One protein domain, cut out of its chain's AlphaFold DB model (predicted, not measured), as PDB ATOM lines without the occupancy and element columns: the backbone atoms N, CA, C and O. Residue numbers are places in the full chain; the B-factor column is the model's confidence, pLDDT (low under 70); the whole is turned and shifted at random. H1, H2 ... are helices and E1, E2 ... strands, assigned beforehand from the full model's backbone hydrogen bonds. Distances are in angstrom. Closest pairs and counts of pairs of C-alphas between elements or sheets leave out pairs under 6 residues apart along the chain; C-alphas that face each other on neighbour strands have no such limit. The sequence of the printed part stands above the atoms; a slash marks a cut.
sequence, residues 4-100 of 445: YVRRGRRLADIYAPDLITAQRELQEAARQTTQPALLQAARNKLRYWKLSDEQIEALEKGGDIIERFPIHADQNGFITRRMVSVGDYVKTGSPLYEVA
ATOM      1  N   TYR A   4     -11.955 -10.275  41.466       90.75
ATOM      2  CA  TYR A   4     -12.368 -11.104  42.598       90.75
ATOM      3  C   TYR A   4     -13.198 -10.300  43.608       90.75
ATOM      4  O   TYR A   4     -12.810  -9.217  44.062       90.75
ATOM      5  N   VAL A   5     -14.331 -10.857  44.014       93.31
ATOM      6  CA  VAL A   5     -15.243 -10.286  45.002       93.31
ATOM      7  C   VAL A   5     -15.451 -11.261  46.153       93.31
ATOM      8  O   VAL A   5     -15.521 -12.475  45.969       93.31
ATOM      9  N   ARG A   6     -15.527 -10.713  47.367       93.25
ATOM     10  CA  ARG A   6     -15.893 -11.459  48.573       93.25
ATOM     11  C   ARG A   6     -17.377 -11.270  48.853       93.25
ATOM     12  O   ARG A   6     -17.916 -10.196  48.580       93.25
ATOM     13  N   ARG A   7     -18.006 -12.268  49.464       90.75
ATOM     14  CA  ARG A   7     -19.371 -12.181  49.982       90.75
ATOM     15  C   ARG A   7     -19.519 -10.937  50.860       90.75
ATOM     16  O   ARG A   7     -18.671 -10.661  51.704       90.75
ATOM     17  N   GLY A   8     -20.588 -10.180  50.634       88.75
ATOM     18  CA  GLY A   8     -20.868  -8.916  51.315       88.75
ATOM     19  C   GLY A   8     -20.165  -7.696  50.713       88.75
ATOM     20  O   GLY A   8     -20.432  -6.578  51.143       88.75
ATOM     21  N   ARG A   9     -19.302  -7.851  49.700       91.44
ATOM     22  CA  ARG A   9     -18.719  -6.703  48.993       91.44
ATOM     23  C   ARG A   9     -19.809  -5.970  48.211       91.44
ATOM     24  O   ARG A   9     -20.535  -6.592  47.442       91.44
ATOM     25  N   ARG A  10     -19.896  -4.650  48.369       91.00
ATOM     26  CA  ARG A  10     -20.792  -3.786  47.584       91.00
ATOM     27  C   ARG A  10     -20.343  -3.758  46.118       91.00
ATOM     28  O   ARG A  10     -19.182  -3.456  45.843       91.00
ATOM     29  N   LEU A  11     -21.253  -4.090  45.206       89.81
ATOM     30  CA  LEU A  11     -21.020  -4.189  43.759       89.81
ATOM     31  C   LEU A  11     -21.590  -2.995  42.993       89.81
ATOM     32  O   LEU A  11     -20.968  -2.503  42.057       89.81
ATOM     33  N   ALA A  12     -22.788  -2.549  43.365       89.25
ATOM     34  CA  ALA A  12     -23.484  -1.452  42.706       89.25
ATOM     35  C   ALA A  12     -24.470  -0.784  43.660       89.25
ATOM     36  O   ALA A  12     -24.832  -1.360  44.683       89.25
ATOM     37  N   ASP A  13     -24.936   0.395  43.265       89.81
ATOM     38  CA  ASP A  13     -26.074   1.065  43.875       89.81
ATOM     39  C   ASP A  13     -27.199   1.174  42.862       89.81
ATOM     40  O   ASP A  13     -26.976   1.608  41.731       89.81
ATOM     41  N   ILE A  14     -28.404   0.808  43.282       89.56
ATOM     42  CA  ILE A  14     -29.600   0.926  42.454       89.56
ATOM     43  C   ILE A  14     -30.511   1.984  43.050       89.56
ATOM     44  O   ILE A  14     -30.838   1.954  44.236       89.56
ATOM     45  N   TYR A  15     -30.931   2.913  42.200       89.06
ATOM     46  CA  TYR A  15     -32.005   3.834  42.520       89.06
ATOM     47  C   TYR A  15     -33.350   3.129  42.324       89.06
ATOM     48  O   TYR A  15     -33.633   2.634  41.233       89.06
ATOM     49  N   ALA A  16     -34.166   3.075  43.378       87.25
ATOM     50  CA  ALA A  16     -35.435   2.350  43.378       87.25
ATOM     51  C   ALA A  16     -36.600   3.263  43.817       87.25
ATOM     52  O   ALA A  16     -36.892   3.363  45.012       87.25
ATOM     53  N   PRO A  17     -37.298   3.915  42.865       87.75
ATOM     54  CA  PRO A  17     -38.425   4.813  43.149       87.75
ATOM     55  C   PRO A  17     -39.547   4.169  43.977       87.75
ATOM     56  O   PRO A  17     -40.117   4.799  44.870       87.75
ATOM     57  N   ASP A  18     -39.843   2.898  43.711       87.38
ATOM     58  CA  ASP A  18     -40.922   2.175  44.391       87.38
ATOM     59  C   ASP A  18     -40.604   1.957  45.878       87.38
ATOM     60  O   ASP A  18     -41.474   2.093  46.740       87.38
ATOM     61  N   LEU A  19     -39.330   1.702  46.195       86.38
ATOM     62  CA  LEU A  19     -38.816   1.591  47.561       86.38
ATOM     63  C   LEU A  19     -38.859   2.928  48.300       86.38
ATOM     64  O   LEU A  19     -39.180   2.962  49.484       86.38
ATOM     65  N   ILE A  20     -38.574   4.035  47.615       88.75
ATOM     66  CA  ILE A  20     -38.710   5.385  48.183       88.75
ATOM     67  C   ILE A  20     -40.174   5.667  48.534       88.75
ATOM     68  O   ILE A  20     -40.475   6.185  49.609       88.75
ATOM     69  N   THR A  21     -41.092   5.282  47.648       91.00
ATOM     70  CA  THR A  21     -42.533   5.470  47.854       91.00
ATOM     71  C   THR A  21     -43.025   4.651  49.047       91.00
ATOM     72  O   THR A  21     -43.680   5.195  49.931       91.00
ATOM     73  N   ALA A  22     -42.621   3.382  49.149       90.19
ATOM     74  CA  ALA A  22     -42.984   2.524  50.278       90.19
ATOM     75  C   ALA A  22     -42.415   3.007  51.628       90.19
ATOM     76  O   ALA A  22     -43.066   2.854  52.658       90.19
ATOM     77  N   GLN A  23     -41.228   3.623  51.643       90.25
ATOM     78  CA  GLN A  23     -40.670   4.235  52.857       90.25
ATOM     79  C   GLN A  23     -41.502   5.436  53.326       90.25
ATOM     80  O   GLN A  23     -41.764   5.572  54.520       90.25
ATOM     81  N   ARG A  24     -41.970   6.280  52.397       90.31
ATOM     82  CA  ARG A  24     -42.872   7.398  52.724       90.31
ATOM     83  C   ARG A  24     -44.219   6.907  53.243       90.31
ATOM     84  O   ARG A  24     -44.718   7.448  54.222       90.31
ATOM     85  N   GLU A  25     -44.776   5.864  52.627       91.31
ATOM     86  CA  GLU A  25     -46.001   5.210  53.107       91.31
ATOM     87  C   GLU A  25     -45.847   4.720  54.556       91.31
ATOM     88  O   GLU A  25     -46.740   4.951  55.369       91.31
ATOM     89  N   LEU A  26     -44.707   4.106  54.907       90.62
ATOM     90  CA  LEU A  26     -44.411   3.682  56.281       90.62
ATOM     91  C   LEU A  26     -44.346   4.875  57.247       90.62
ATOM     92  O   LEU A  26     -44.927   4.811  58.328       90.62
ATOM     93  N   GLN A  27     -43.664   5.957  56.869       90.50
ATOM     94  CA  GLN A  27     -43.540   7.149  57.715       90.50
ATOM     95  C   GLN A  27     -44.890   7.823  57.977       90.50
ATOM     96  O   GLN A  27     -45.182   8.210  59.109       90.50
ATOM     97  N   GLU A  28     -45.740   7.927  56.957       89.81
ATOM     98  CA  GLU A  28     -47.092   8.468  57.113       89.81
ATOM     99  C   GLU A  28     -47.989   7.531  57.936       89.81
ATOM    100  O   GLU A  28     -48.723   7.990  58.816       89.81
ATOM    101  N   ALA A  29     -47.871   6.213  57.746       89.25
ATOM    102  CA  ALA A  29     -48.566   5.223  58.568       89.25
ATOM    103  C   ALA A  29     -48.148   5.288  60.045       89.25
ATOM    104  O   ALA A  29     -48.992   5.172  60.930       89.25
ATOM    105  N   ALA A  30     -46.860   5.515  60.323       87.00
ATOM    106  CA  ALA A  30     -46.333   5.648  61.681       87.00
ATOM    107  C   ALA A  30     -46.854   6.908  62.394       87.00
ATOM    108  O   ALA A  30     -47.054   6.896  63.611       87.00
ATOM    109  N   ARG A  31     -47.132   7.985  61.646       86.31
ATOM    110  CA  ARG A  31     -47.755   9.213  62.173       86.31
ATOM    111  C   ARG A  31     -49.243   9.032  62.485       86.31
ATOM    112  O   ARG A  31     -49.761   9.697  63.380       86.31
ATOM    113  N   GLN A  32     -49.936   8.137  61.781       82.25
ATOM    114  CA  GLN A  32     -51.349   7.832  62.021       82.25
ATOM    115  C   GLN A  32     -51.523   6.713  63.060       82.25
ATOM    116  O   GLN A  32     -51.710   5.543  62.734       82.25
ATOM    117  N   THR A  33     -51.561   7.084  64.343       74.94
ATOM    118  CA  THR A  33     -51.746   6.144  65.470       74.94
ATOM    119  C   THR A  33     -53.095   5.403  65.451       74.94
ATOM    120  O   THR A  33     -53.277   4.405  66.144       74.94
ATOM    121  N   THR A  34     -54.059   5.863  64.653       80.06
ATOM    122  CA  THR A  34     -55.433   5.346  64.602       80.06
ATOM    123  C   THR A  34     -55.596   4.035  63.823       80.06
ATOM    124  O   THR A  34     -56.636   3.396  63.962       80.06
ATOM    125  N   GLN A  35     -54.617   3.614  63.008       84.62
ATOM    126  CA  GLN A  35     -54.733   2.426  62.143       84.62
ATOM    127  C   GLN A  35     -53.517   1.482  62.249       84.62
ATOM    128  O   GLN A  35     -52.684   1.428  61.342       84.62
ATOM    129  N   PRO A  36     -53.426   0.655  63.308       85.75
ATOM    130  CA  PRO A  36     -52.285  -0.249  63.511       85.75
ATOM    131  C   PRO A  36     -52.132  -1.305  62.403       85.75
ATOM    132  O   PRO A  36     -51.022  -1.744  62.108       85.75
ATOM    133  N   ALA A  37     -53.229  -1.688  61.742       89.56
ATOM    134  CA  ALA A  37     -53.195  -2.630  60.624       89.56
ATOM    135  C   ALA A  37     -52.433  -2.079  59.403       89.56
ATOM    136  O   ALA A  37     -51.749  -2.835  58.713       89.56
ATOM    137  N   LEU A  38     -52.516  -0.766  59.156       89.06
ATOM    138  CA  LEU A  38     -51.870  -0.109  58.019       89.06
ATOM    139  C   LEU A  38     -50.355  -0.012  58.234       89.06
ATOM    140  O   LEU A  38     -49.583  -0.342  57.333       89.06
ATOM    141  N   LEU A  39     -49.935   0.319  59.458       89.06
ATOM    142  CA  LEU A  39     -48.529   0.285  59.862       89.06
ATOM    143  C   LEU A  39     -47.931  -1.120  59.689       89.06
ATOM    144  O   LEU A  39     -46.867  -1.275  59.091       89.06
ATOM    145  N   GLN A  40     -48.640  -2.157  60.143       90.94
ATOM    146  CA  GLN A  40     -48.167  -3.536  60.012       90.94
ATOM    147  C   GLN A  40     -48.062  -3.979  58.541       90.94
ATOM    148  O   GLN A  40     -47.121  -4.685  58.172       90.94
ATOM    149  N   ALA A  41     -48.989  -3.549  57.680       92.12
ATOM    150  CA  ALA A  41     -48.928  -3.821  56.244       92.12
ATOM    151  C   ALA A  41     -47.717  -3.140  55.580       92.12
ATOM    152  O   ALA A  41     -47.011  -3.784  54.800       92.12
ATOM    153  N   ALA A  42     -47.435  -1.881  55.932       91.44
ATOM    154  CA  ALA A  42     -46.264  -1.149  55.447       91.44
ATOM    155  C   ALA A  42     -44.944  -1.792  55.917       91.44
ATOM    156  O   ALA A  42     -44.041  -1.999  55.100       91.44
ATOM    157  N   ARG A  43     -44.863  -2.213  57.192       92.06
ATOM    158  CA  ARG A  43     -43.735  -3.000  57.730       92.06
ATOM    159  C   ARG A  43     -43.500  -4.271  56.917       92.06
ATOM    160  O   ARG A  43     -42.390  -4.523  56.448       92.06
ATOM    161  N   ASN A  44     -44.554  -5.061  56.710       92.69
ATOM    162  CA  ASN A  44     -44.459  -6.324  55.978       92.69
ATOM    163  C   ASN A  44     -44.021  -6.114  54.520       92.69
ATOM    164  O   ASN A  44     -43.201  -6.880  54.019       92.69
ATOM    165  N   LYS A  45     -44.511  -5.058  53.855       92.06
ATOM    166  CA  LYS A  45     -44.126  -4.703  52.479       92.06
ATOM    167  C   LYS A  45     -42.618  -4.460  52.358       92.06
ATOM    168  O   LYS A  45     -41.973  -5.064  51.504       92.06
ATOM    169  N   LEU A  46     -42.040  -3.649  53.245       90.19
ATOM    170  CA  LEU A  46     -40.596  -3.375  53.251       90.19
ATOM    171  C   LEU A  46     -39.765  -4.601  53.657       90.19
ATOM    172  O   LEU A  46     -38.703  -4.844  53.082       90.19
ATOM    173  N   ARG A  47     -40.279  -5.432  54.571       90.75
ATOM    174  CA  ARG A  47     -39.652  -6.706  54.954       90.75
ATOM    175  C   ARG A  47     -39.602  -7.701  53.790       90.75
ATOM    176  O   ARG A  47     -38.592  -8.380  53.603       90.75
ATOM    177  N   TYR A  48     -40.643  -7.764  52.954       88.81
ATOM    178  CA  TYR A  48     -40.622  -8.572  51.725       88.81
ATOM    179  C   TYR A  48     -39.591  -8.074  50.713       88.81
ATOM    180  O   TYR A  48     -38.990  -8.881  50.005       88.81
ATOM    181  N   TRP A  49     -39.319  -6.771  50.704       85.81
ATOM    182  CA  TRP A  49     -38.244  -6.158  49.922       85.81
ATOM    183  C   TRP A  49     -36.877  -6.196  50.614       85.81
ATOM    184  O   TRP A  49     -35.939  -5.538  50.168       85.81
ATOM    185  N   LYS A  50     -36.740  -7.045  51.642       80.56
ATOM    186  CA  LYS A  50     -35.478  -7.400  52.306       80.56
ATOM    187  C   LYS A  50     -34.808  -6.257  53.077       80.56
ATOM    188  O   LYS A  50     -33.617  -6.365  53.365       80.56
ATOM    189  N   LEU A  51     -35.544  -5.210  53.460       85.75
ATOM    190  CA  LEU A  51     -35.052  -4.269  54.471       85.75
ATOM    191  C   LEU A  51     -34.970  -4.983  55.827       85.75
ATOM    192  O   LEU A  51     -35.832  -5.807  56.147       85.75
ATOM    193  N   SER A  52     -33.930  -4.687  56.607       86.06
ATOM    194  CA  SER A  52     -33.796  -5.235  57.958       86.06
ATOM    195  C   SER A  52     -34.805  -4.593  58.911       86.06
ATOM    196  O   SER A  52     -35.215  -3.447  58.718       86.06
ATOM    197  N   ASP A  53     -35.184  -5.313  59.970       88.12
ATOM    198  CA  ASP A  53     -36.088  -4.775  60.995       88.12
ATOM    199  C   ASP A  53     -35.497  -3.493  61.632       88.12
ATOM    200  O   ASP A  53     -36.220  -2.533  61.880       88.12
ATOM    201  N   GLU A  54     -34.168  -3.412  61.766       87.31
ATOM    202  CA  GLU A  54     -33.443  -2.214  62.221       87.31
ATOM    203  C   GLU A  54     -33.621  -1.011  61.278       87.31
ATOM    204  O   GLU A  54     -33.847   0.112  61.730       87.31
ATOM    205  N   GLN A  55     -33.546  -1.235  59.959       86.44
ATOM    206  CA  GLN A  55     -33.782  -0.190  58.959       86.44
ATOM    207  C   GLN A  55     -35.235   0.289  59.001       86.44
ATOM    208  O   GLN A  55     -35.491   1.487  58.910       86.44
ATOM    209  N   ILE A  56     -36.183  -0.634  59.170       89.44
ATOM    210  CA  ILE A  56     -37.615  -0.327  59.254       89.44
ATOM    211  C   ILE A  56     -37.915   0.508  60.508       89.44
ATOM    212  O   ILE A  56     -38.563   1.547  60.405       89.44
ATOM    213  N   GLU A  57     -37.391   0.127  61.674       90.31
ATOM    214  CA  GLU A  57     -37.572   0.898  62.913       90.31
ATOM    215  C   GLU A  57     -36.943   2.296  62.846       90.31
ATOM    216  O   GLU A  57     -37.503   3.258  63.382       90.31
ATOM    217  N   ALA A  58     -35.784   2.433  62.195       87.50
ATOM    218  CA  ALA A  58     -35.153   3.734  61.986       87.50
ATOM    219  C   ALA A  58     -36.028   4.647  61.111       87.50
ATOM    220  O   ALA A  58     -36.193   5.827  61.426       87.50
ATOM    221  N   LEU A  59     -36.640   4.098  60.058       89.25
ATOM    222  CA  LEU A  59     -37.556   4.832  59.184       89.25
ATOM    223  C   LEU A  59     -38.818   5.288  59.930       89.25
ATOM    224  O   LEU A  59     -39.250   6.424  59.738       89.25
ATOM    225  N   GLU A  60     -39.371   4.462  60.823       87.81
ATOM    226  CA  GLU A  60     -40.540   4.809  61.653       87.81
ATOM    227  C   GLU A  60     -40.274   5.951  62.625       87.81
ATOM    228  O   GLU A  60     -41.138   6.798  62.849       87.81
ATOM    229  N   LYS A  61     -39.063   6.002  63.186       87.38
ATOM    230  CA  LYS A  61     -38.630   7.068  64.100       87.38
ATOM    231  C   LYS A  61     -38.273   8.373  63.373       87.38
ATOM    232  O   LYS A  61     -37.806   9.309  64.017       87.38
ATOM    233  N   GLY A  62     -38.509   8.452  62.061       80.88
ATOM    234  CA  GLY A  62     -38.250   9.640  61.246       80.88
ATOM    235  C   GLY A  62     -36.835   9.718  60.674       80.88
ATOM    236  O   GLY A  62     -36.363  10.818  60.406       80.88
ATOM    237  N   GLY A  63     -36.153   8.582  60.507       84.06
ATOM    238  CA  GLY A  63     -34.872   8.520  59.803       84.06
ATOM    239  C   GLY A  63     -34.976   8.897  58.320       84.06
ATOM    240  O   GLY A  63     -36.063   8.923  57.737       84.06
ATOM    241  N   ASP A  64     -33.828   9.177  57.703       85.94
ATOM    242  CA  ASP A  64     -33.751   9.563  56.294       85.94
ATOM    243  C   ASP A  64     -34.174   8.423  55.353       85.94
ATOM    244  O   ASP A  64     -33.860   7.249  55.569       85.94
ATOM    245  N   ILE A  65     -34.864   8.789  54.271       85.06
ATOM    246  CA  ILE A  65     -35.264   7.858  53.212       85.06
ATOM    247  C   ILE A  65     -34.016   7.398  52.453       85.06
ATOM    248  O   ILE A  65     -33.220   8.200  51.966       85.06
ATOM    249  N   ILE A  66     -33.889   6.089  52.277       83.69
ATOM    250  CA  ILE A  66     -32.835   5.471  51.480       83.69
ATOM    251  C   ILE A  66     -33.232   5.546  50.004       83.69
ATOM    252  O   ILE A  66     -34.164   4.872  49.561       83.69
ATOM    253  N   GLU A  67     -32.512   6.360  49.232       86.12
ATOM    254  CA  GLU A  67     -32.749   6.500  47.787       86.12
ATOM    255  C   GLU A  67     -31.974   5.480  46.946       86.12
ATOM    256  O   GLU A  67     -32.418   5.072  45.872       86.12
ATOM    257  N   ARG A  68     -30.791   5.077  47.424       86.75
ATOM    258  CA  ARG A  68     -29.867   4.189  46.713       86.75
ATOM    259  C   ARG A  68     -29.618   2.936  47.529       86.75
ATOM    260  O   ARG A  68     -29.103   3.010  48.643       86.75
ATOM    261  N   PHE A  69     -29.942   1.793  46.946       84.62
ATOM    262  CA  PHE A  69     -29.813   0.500  47.596       84.62
ATOM    263  C   PHE A  69     -28.522  -0.189  47.158       84.62
ATOM    264  O   PHE A  69     -28.350  -0.429  45.957       84.62
ATOM    265  N   PRO A  70     -27.619  -0.518  48.100       86.81
ATOM    266  CA  PRO A  70     -26.400  -1.235  47.781       86.81
ATOM    267  C   PRO A  70     -26.712  -2.698  47.461       86.81
ATOM    268  O   PRO A  70     -27.278  -3.431  48.273       86.81
ATOM    269  N   ILE A  71     -26.288  -3.138  46.284       87.25
ATOM    270  CA  ILE A  71     -26.283  -4.545  45.900       87.25
ATOM    271  C   ILE A  71     -24.946  -5.141  46.314       87.25
ATOM    272  O   ILE A  71     -23.887  -4.675  45.886       87.25
ATOM    273  N   HIS A  72     -24.996  -6.170  47.152       89.12
ATOM    274  CA  HIS A  72     -23.820  -6.880  47.640       89.12
ATOM    275  C   HIS A  72     -23.626  -8.197  46.891       89.12
ATOM    276  O   HIS A  72     -24.588  -8.796  46.418       89.12
ATOM    277  N   ALA A  73     -22.382  -8.664  46.829       91.00
ATOM    278  CA  ALA A  73     -22.079 -10.021  46.402       91.00
ATOM    279  C   ALA A  73     -22.643 -11.029  47.416       91.00
ATOM    280  O   ALA A  73     -22.371 -10.948  48.617       91.00
ATOM    281  N   ASP A  74     -23.409 -11.990  46.930       87.06
ATOM    282  CA  ASP A  74     -23.974 -13.109  47.684       87.06
ATOM    283  C   ASP A  74     -22.945 -14.214  47.966       87.06
ATOM    284  O   ASP A  74     -23.018 -14.872  49.008       87.06
ATOM    285  N   GLN A  75     -21.944 -14.355  47.095       89.81
ATOM    286  CA  GLN A  75     -20.876 -15.347  47.200       89.81
ATOM    287  C   GLN A  75     -19.474 -14.778  46.935       89.81
ATOM    288  O   GLN A  75     -19.297 -13.653  46.464       89.81
ATOM    289  N   ASN A  76     -18.458 -15.573  47.275       90.75
ATOM    290  CA  ASN A  76     -17.076 -15.308  46.887       90.75
ATOM    291  C   ASN A  76     -16.866 -15.785  45.444       90.75
ATOM    292  O   ASN A  76     -17.321 -16.871  45.099       90.75
ATOM    293  N   GLY A  77     -16.149 -15.027  44.618       92.12
ATOM    294  CA  GLY A  77     -15.866 -15.466  43.253       92.12
ATOM    295  C   GLY A  77     -15.331 -14.368  42.349       92.12
ATOM    296  O   GLY A  77     -15.004 -13.274  42.800       92.12
ATOM    297  N   PHE A  78     -15.240 -14.664  41.059       91.81
ATOM    298  CA  PHE A  78     -14.819 -13.728  40.023       91.81
ATOM    299  C   PHE A  78     -16.013 -13.233  39.220       91.81
ATOM    300  O   PHE A  78     -16.880 -14.020  38.852       91.81
ATOM    301  N   ILE A  79     -16.029 -11.941  38.887       92.25
ATOM    302  CA  ILE A  79     -17.043 -11.381  37.986       92.25
ATOM    303  C   ILE A  79     -16.742 -11.846  36.554       92.25
ATOM    304  O   ILE A  79     -15.930 -11.220  35.863       92.25
ATOM    305  N   THR A  80     -17.393 -12.915  36.095       89.88
ATOM    306  CA  THR A  80     -17.230 -13.456  34.733       89.88
ATOM    307  C   THR A  80     -17.849 -12.516  33.711       89.88
ATOM    308  O   THR A  80     -17.224 -12.179  32.705       89.88
ATOM    309  N   ARG A  81     -19.034 -11.987  34.023       91.06
ATOM    310  CA  ARG A  81     -19.789 -11.115  33.127       91.06
ATOM    311  C   ARG A  81     -20.405  -9.945  33.885       91.06
ATOM    312  O   ARG A  81     -20.980 -10.099  34.959       91.06
ATOM    313  N   ARG A  82     -20.286  -8.748  33.309       92.06
ATOM    314  CA  ARG A  82     -20.987  -7.538  33.762       92.06
ATOM    315  C   ARG A  82     -22.023  -7.180  32.705       92.06
ATOM    316  O   ARG A  82     -21.641  -6.932  31.566       92.06
ATOM    317  N   MET A  83     -23.297  -7.173  33.081       91.88
ATOM    318  CA  MET A  83     -24.423  -6.972  32.158       91.88
ATOM    319  C   MET A  83     -25.015  -5.564  32.218       91.88
ATOM    320  O   MET A  83     -25.827  -5.221  31.368       91.88
ATOM    321  N   VAL A  84     -24.588  -4.757  33.190       92.19
ATOM    322  CA  VAL A  84     -25.072  -3.390  33.401       92.19
ATOM    323  C   VAL A  84     -23.918  -2.406  33.564       92.19
ATOM    324  O   VAL A  84     -22.831  -2.758  34.037       92.19
ATOM    325  N   SER A  85     -24.168  -1.162  33.184       91.12
ATOM    326  CA  SER A  85     -23.275  -0.019  33.325       91.12
ATOM    327  C   SER A  85     -23.948   1.101  34.117       91.12
ATOM    328  O   SER A  85     -25.154   1.104  34.360       91.12
ATOM    329  N   VAL A  86     -23.144   2.066  34.566       90.56
ATOM    330  CA  VAL A  86     -23.665   3.237  35.278       90.56
ATOM    331  C   VAL A  86     -24.581   4.027  34.343       90.56
ATOM    332  O   VAL A  86     -24.170   4.381  33.241       90.56
ATOM    333  N   GLY A  87     -25.797   4.313  34.804       89.56
ATOM    334  CA  GLY A  87     -26.828   5.010  34.029       89.56
ATOM    335  C   GLY A  87     -27.874   4.088  33.401       89.56
ATOM    336  O   GLY A  87     -28.923   4.578  32.991       89.56
ATOM    337  N   ASP A  88     -27.641   2.773  33.378       89.38
ATOM    338  CA  ASP A  88     -28.607   1.823  32.832       89.38
ATOM    339  C   ASP A  88     -29.844   1.696  33.729       89.38
ATOM    340  O   ASP A  88     -29.759   1.643  34.960       89.38
ATOM    341  N   TYR A  89     -31.008   1.585  33.094       89.12
ATOM    342  CA  TYR A  89     -32.249   1.238  33.775       89.12
ATOM    343  C   TYR A  89     -32.381  -0.284  33.885       89.12
ATOM    344  O   TYR A  89     -32.363  -0.992  32.876       89.12
ATOM    345  N   VAL A  90     -32.555  -0.790  35.106       89.06
ATOM    346  CA  VAL A  90     -32.632  -2.229  35.395       89.06
ATOM    347  C   VAL A  90     -34.038  -2.619  35.836       89.06
ATOM    348  O   VAL A  90     -34.631  -1.985  36.705       89.06
ATOM    349  N   LYS A  91     -34.586  -3.674  35.228       88.00
ATOM    350  CA  LYS A  91     -35.897  -4.226  35.603       88.00
ATOM    351  C   LYS A  91     -35.732  -5.333  36.636       88.00
ATOM    352  O   LYS A  91     -34.733  -6.052  36.617       88.00
ATOM    353  N   THR A  92     -36.745  -5.541  37.469       84.38
ATOM    354  CA  THR A  92     -36.804  -6.681  38.394       84.38
ATOM    355  C   THR A  92     -36.587  -8.000  37.649       84.38
ATOM    356  O   THR A  92     -37.197  -8.239  36.609       84.38
ATOM    357  N   GLY A  93     -35.689  -8.840  38.169       84.69
ATOM    358  CA  GLY A  93     -35.294 -10.107  37.544       84.69
ATOM    359  C   GLY A  93     -34.179  -9.990  36.499       84.69
ATOM    360  O   GLY A  93     -33.680 -11.014  36.043       84.69
ATOM    361  N   SER A  94     -33.745  -8.776  36.144       88.75
ATOM    362  CA  SER A  94     -32.609  -8.598  35.233       88.75
ATOM    363  C   SER A  94     -31.296  -8.902  35.961       88.75
ATOM    364  O   SER A  94     -31.046  -8.320  37.021       88.75
ATOM    365  N   PRO A  95     -30.434  -9.772  35.416       90.19
ATOM    366  CA  PRO A  95     -29.151 -10.068  36.031       90.19
ATOM    367  C   PRO A  95     -28.176  -8.897  35.832       90.19
ATOM    368  O   PRO A  95     -28.067  -8.333  34.744       90.19
ATOM    369  N   LEU A  96     -27.454  -8.526  36.891       90.62
ATOM    370  CA  LEU A  96     -26.527  -7.383  36.885       90.62
ATOM    371  C   LEU A  96     -25.079  -7.836  36.663       90.62
ATOM    372  O   LEU A  96     -24.349  -7.314  35.815       90.62
ATOM    373  N   TYR A  97     -24.689  -8.848  37.432       90.81
ATOM    374  CA  TYR A  97     -23.364  -9.438  37.459       90.81
ATOM    375  C   TYR A  97     -23.505 -10.951  37.471       90.81
ATOM    376  O   TYR A  97     -24.434 -11.492  38.065       90.81
ATOM    377  N   GLU A  98     -22.557 -11.614  36.835       91.62
ATOM    378  CA  GLU A  98     -22.362 -13.049  36.937       91.62
ATOM    379  C   GLU A  98     -21.080 -13.277  37.736       91.62
ATOM    380  O   GLU A  98     -20.025 -12.730  37.394       91.62
ATOM    381  N   VAL A  99     -21.193 -14.012  38.842       91.62
ATOM    382  CA  VAL A  99     -20.087 -14.279  39.764       91.62
ATOM    383  C   VAL A  99     -19.857 -15.781  39.810       91.62
ATOM    384  O   VAL A  99     -20.717 -16.522  40.278       91.62
ATOM    385  N   ALA A 100     -18.687 -16.231  39.362       90.75
ATOM    386  CA  ALA A 100     -18.310 -17.640  39.399       90.75
ATOM    387  C   ALA A 100     -17.328 -17.911  40.543       90.75
ATOM    388  O   ALA A 100     -16.286 -17.256  40.644       90.75
TER     389      ALA A 100
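What this domain is: This is residues 4 to 100 of the 445 residues of the protein "Efflux RND transporter periplasmic adaptor subunit" of Phaeodactylibacter sp (UniProt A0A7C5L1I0). The domain is a loose rod with a head of three helices at one end, a two-stranded hairpin of E3 and E4 at the other end, and a two-stranded ribbon of E1 and E2 between them. In the head, H1 and H2 lie side by side as a helical hairpin, and H3 packs across both. The 97 printed residues include four named strands and three named helices, in the order E1, H1, H2, H3, E2, E3, E4; the two sheets, E1 - E2 and E3 - E4, are each antiparallel, and the class is mixed, helices and strands. The radius of gyration of the C-alphas is 16.1 A, and they span 52 by 24 by 21 A along their three main axes.

Where its parts are: After residues 4 to 9, strand E1 covers residues 10 to 15, from C-alpha 10 at (-20.792, -3.786, 47.584), and is 14.5 A long. Helix H1, residues 17 to 31, is 21.6 A long, and helix H2, residues 36 to 48, is 18.6 A long. Helix H3, residues 53 to 60, measures 10.6 A and ends at C-alpha 60 at (-40.540, 4.809, 61.653). Strand E2 takes residues 68 to 72, 12.6 A, and strand E3 residues 77 to 82, 13.4 A. Strand E4, residues 97 to 100, is 9.8 A long and ends at C-alpha 100 at (-18.310, -17.640, 39.399).

How they stand to each other: E1 and E2 are antiparallel neighbours at 151 degrees, with N 11 and O 71 within hydrogen-bond range at 2.8 A and N 14 and O 69 at 2.9 A. H1 touches H2 at a shallow tilt of 28 degrees, opposite ways; their closest C-alphas, of Ala 29 and Leu 39, are 5.1 A apart. H1 touches H3 the same way at a steep tilt of 67 degrees, only just short of about perpendicular; the closest C-alphas are those of Gln 27 and Glu 60, 5.5 A. H2, with residues 43 to 47 alone, touches H3 at a steep tilt of 48 degrees, opposite ways; the closest C-alphas are those of Arg 43 and Ile 56, 6.8 A. In H1, H2 and H3 every O i to N i+4 pair is within hydrogen-bond range. E3 and E4 form an antiparallel hairpin at 145 degrees, with N 78 and O 100 at 2.8 A and N 98 and O 81 at 2.9 A. Residues 4 to 5 pair antiparallel with residues 77 to 78 of E3. Both E3 and E4 are apart from E1, from E2 and from the three helices.

The domain as a whole: The two C-alphas farthest apart, those of Thr 34 and Thr 80, are 52.0 A from each other, while those of Tyr 4 and Ala 100, the first and last printed, are 9.4 A apart. The printed part has no cut. The link from E3 to E4, residues 83 to 96, is long and holds no named element. The mean pLDDT of the printed part is 88.7, and no printed residue is under 70.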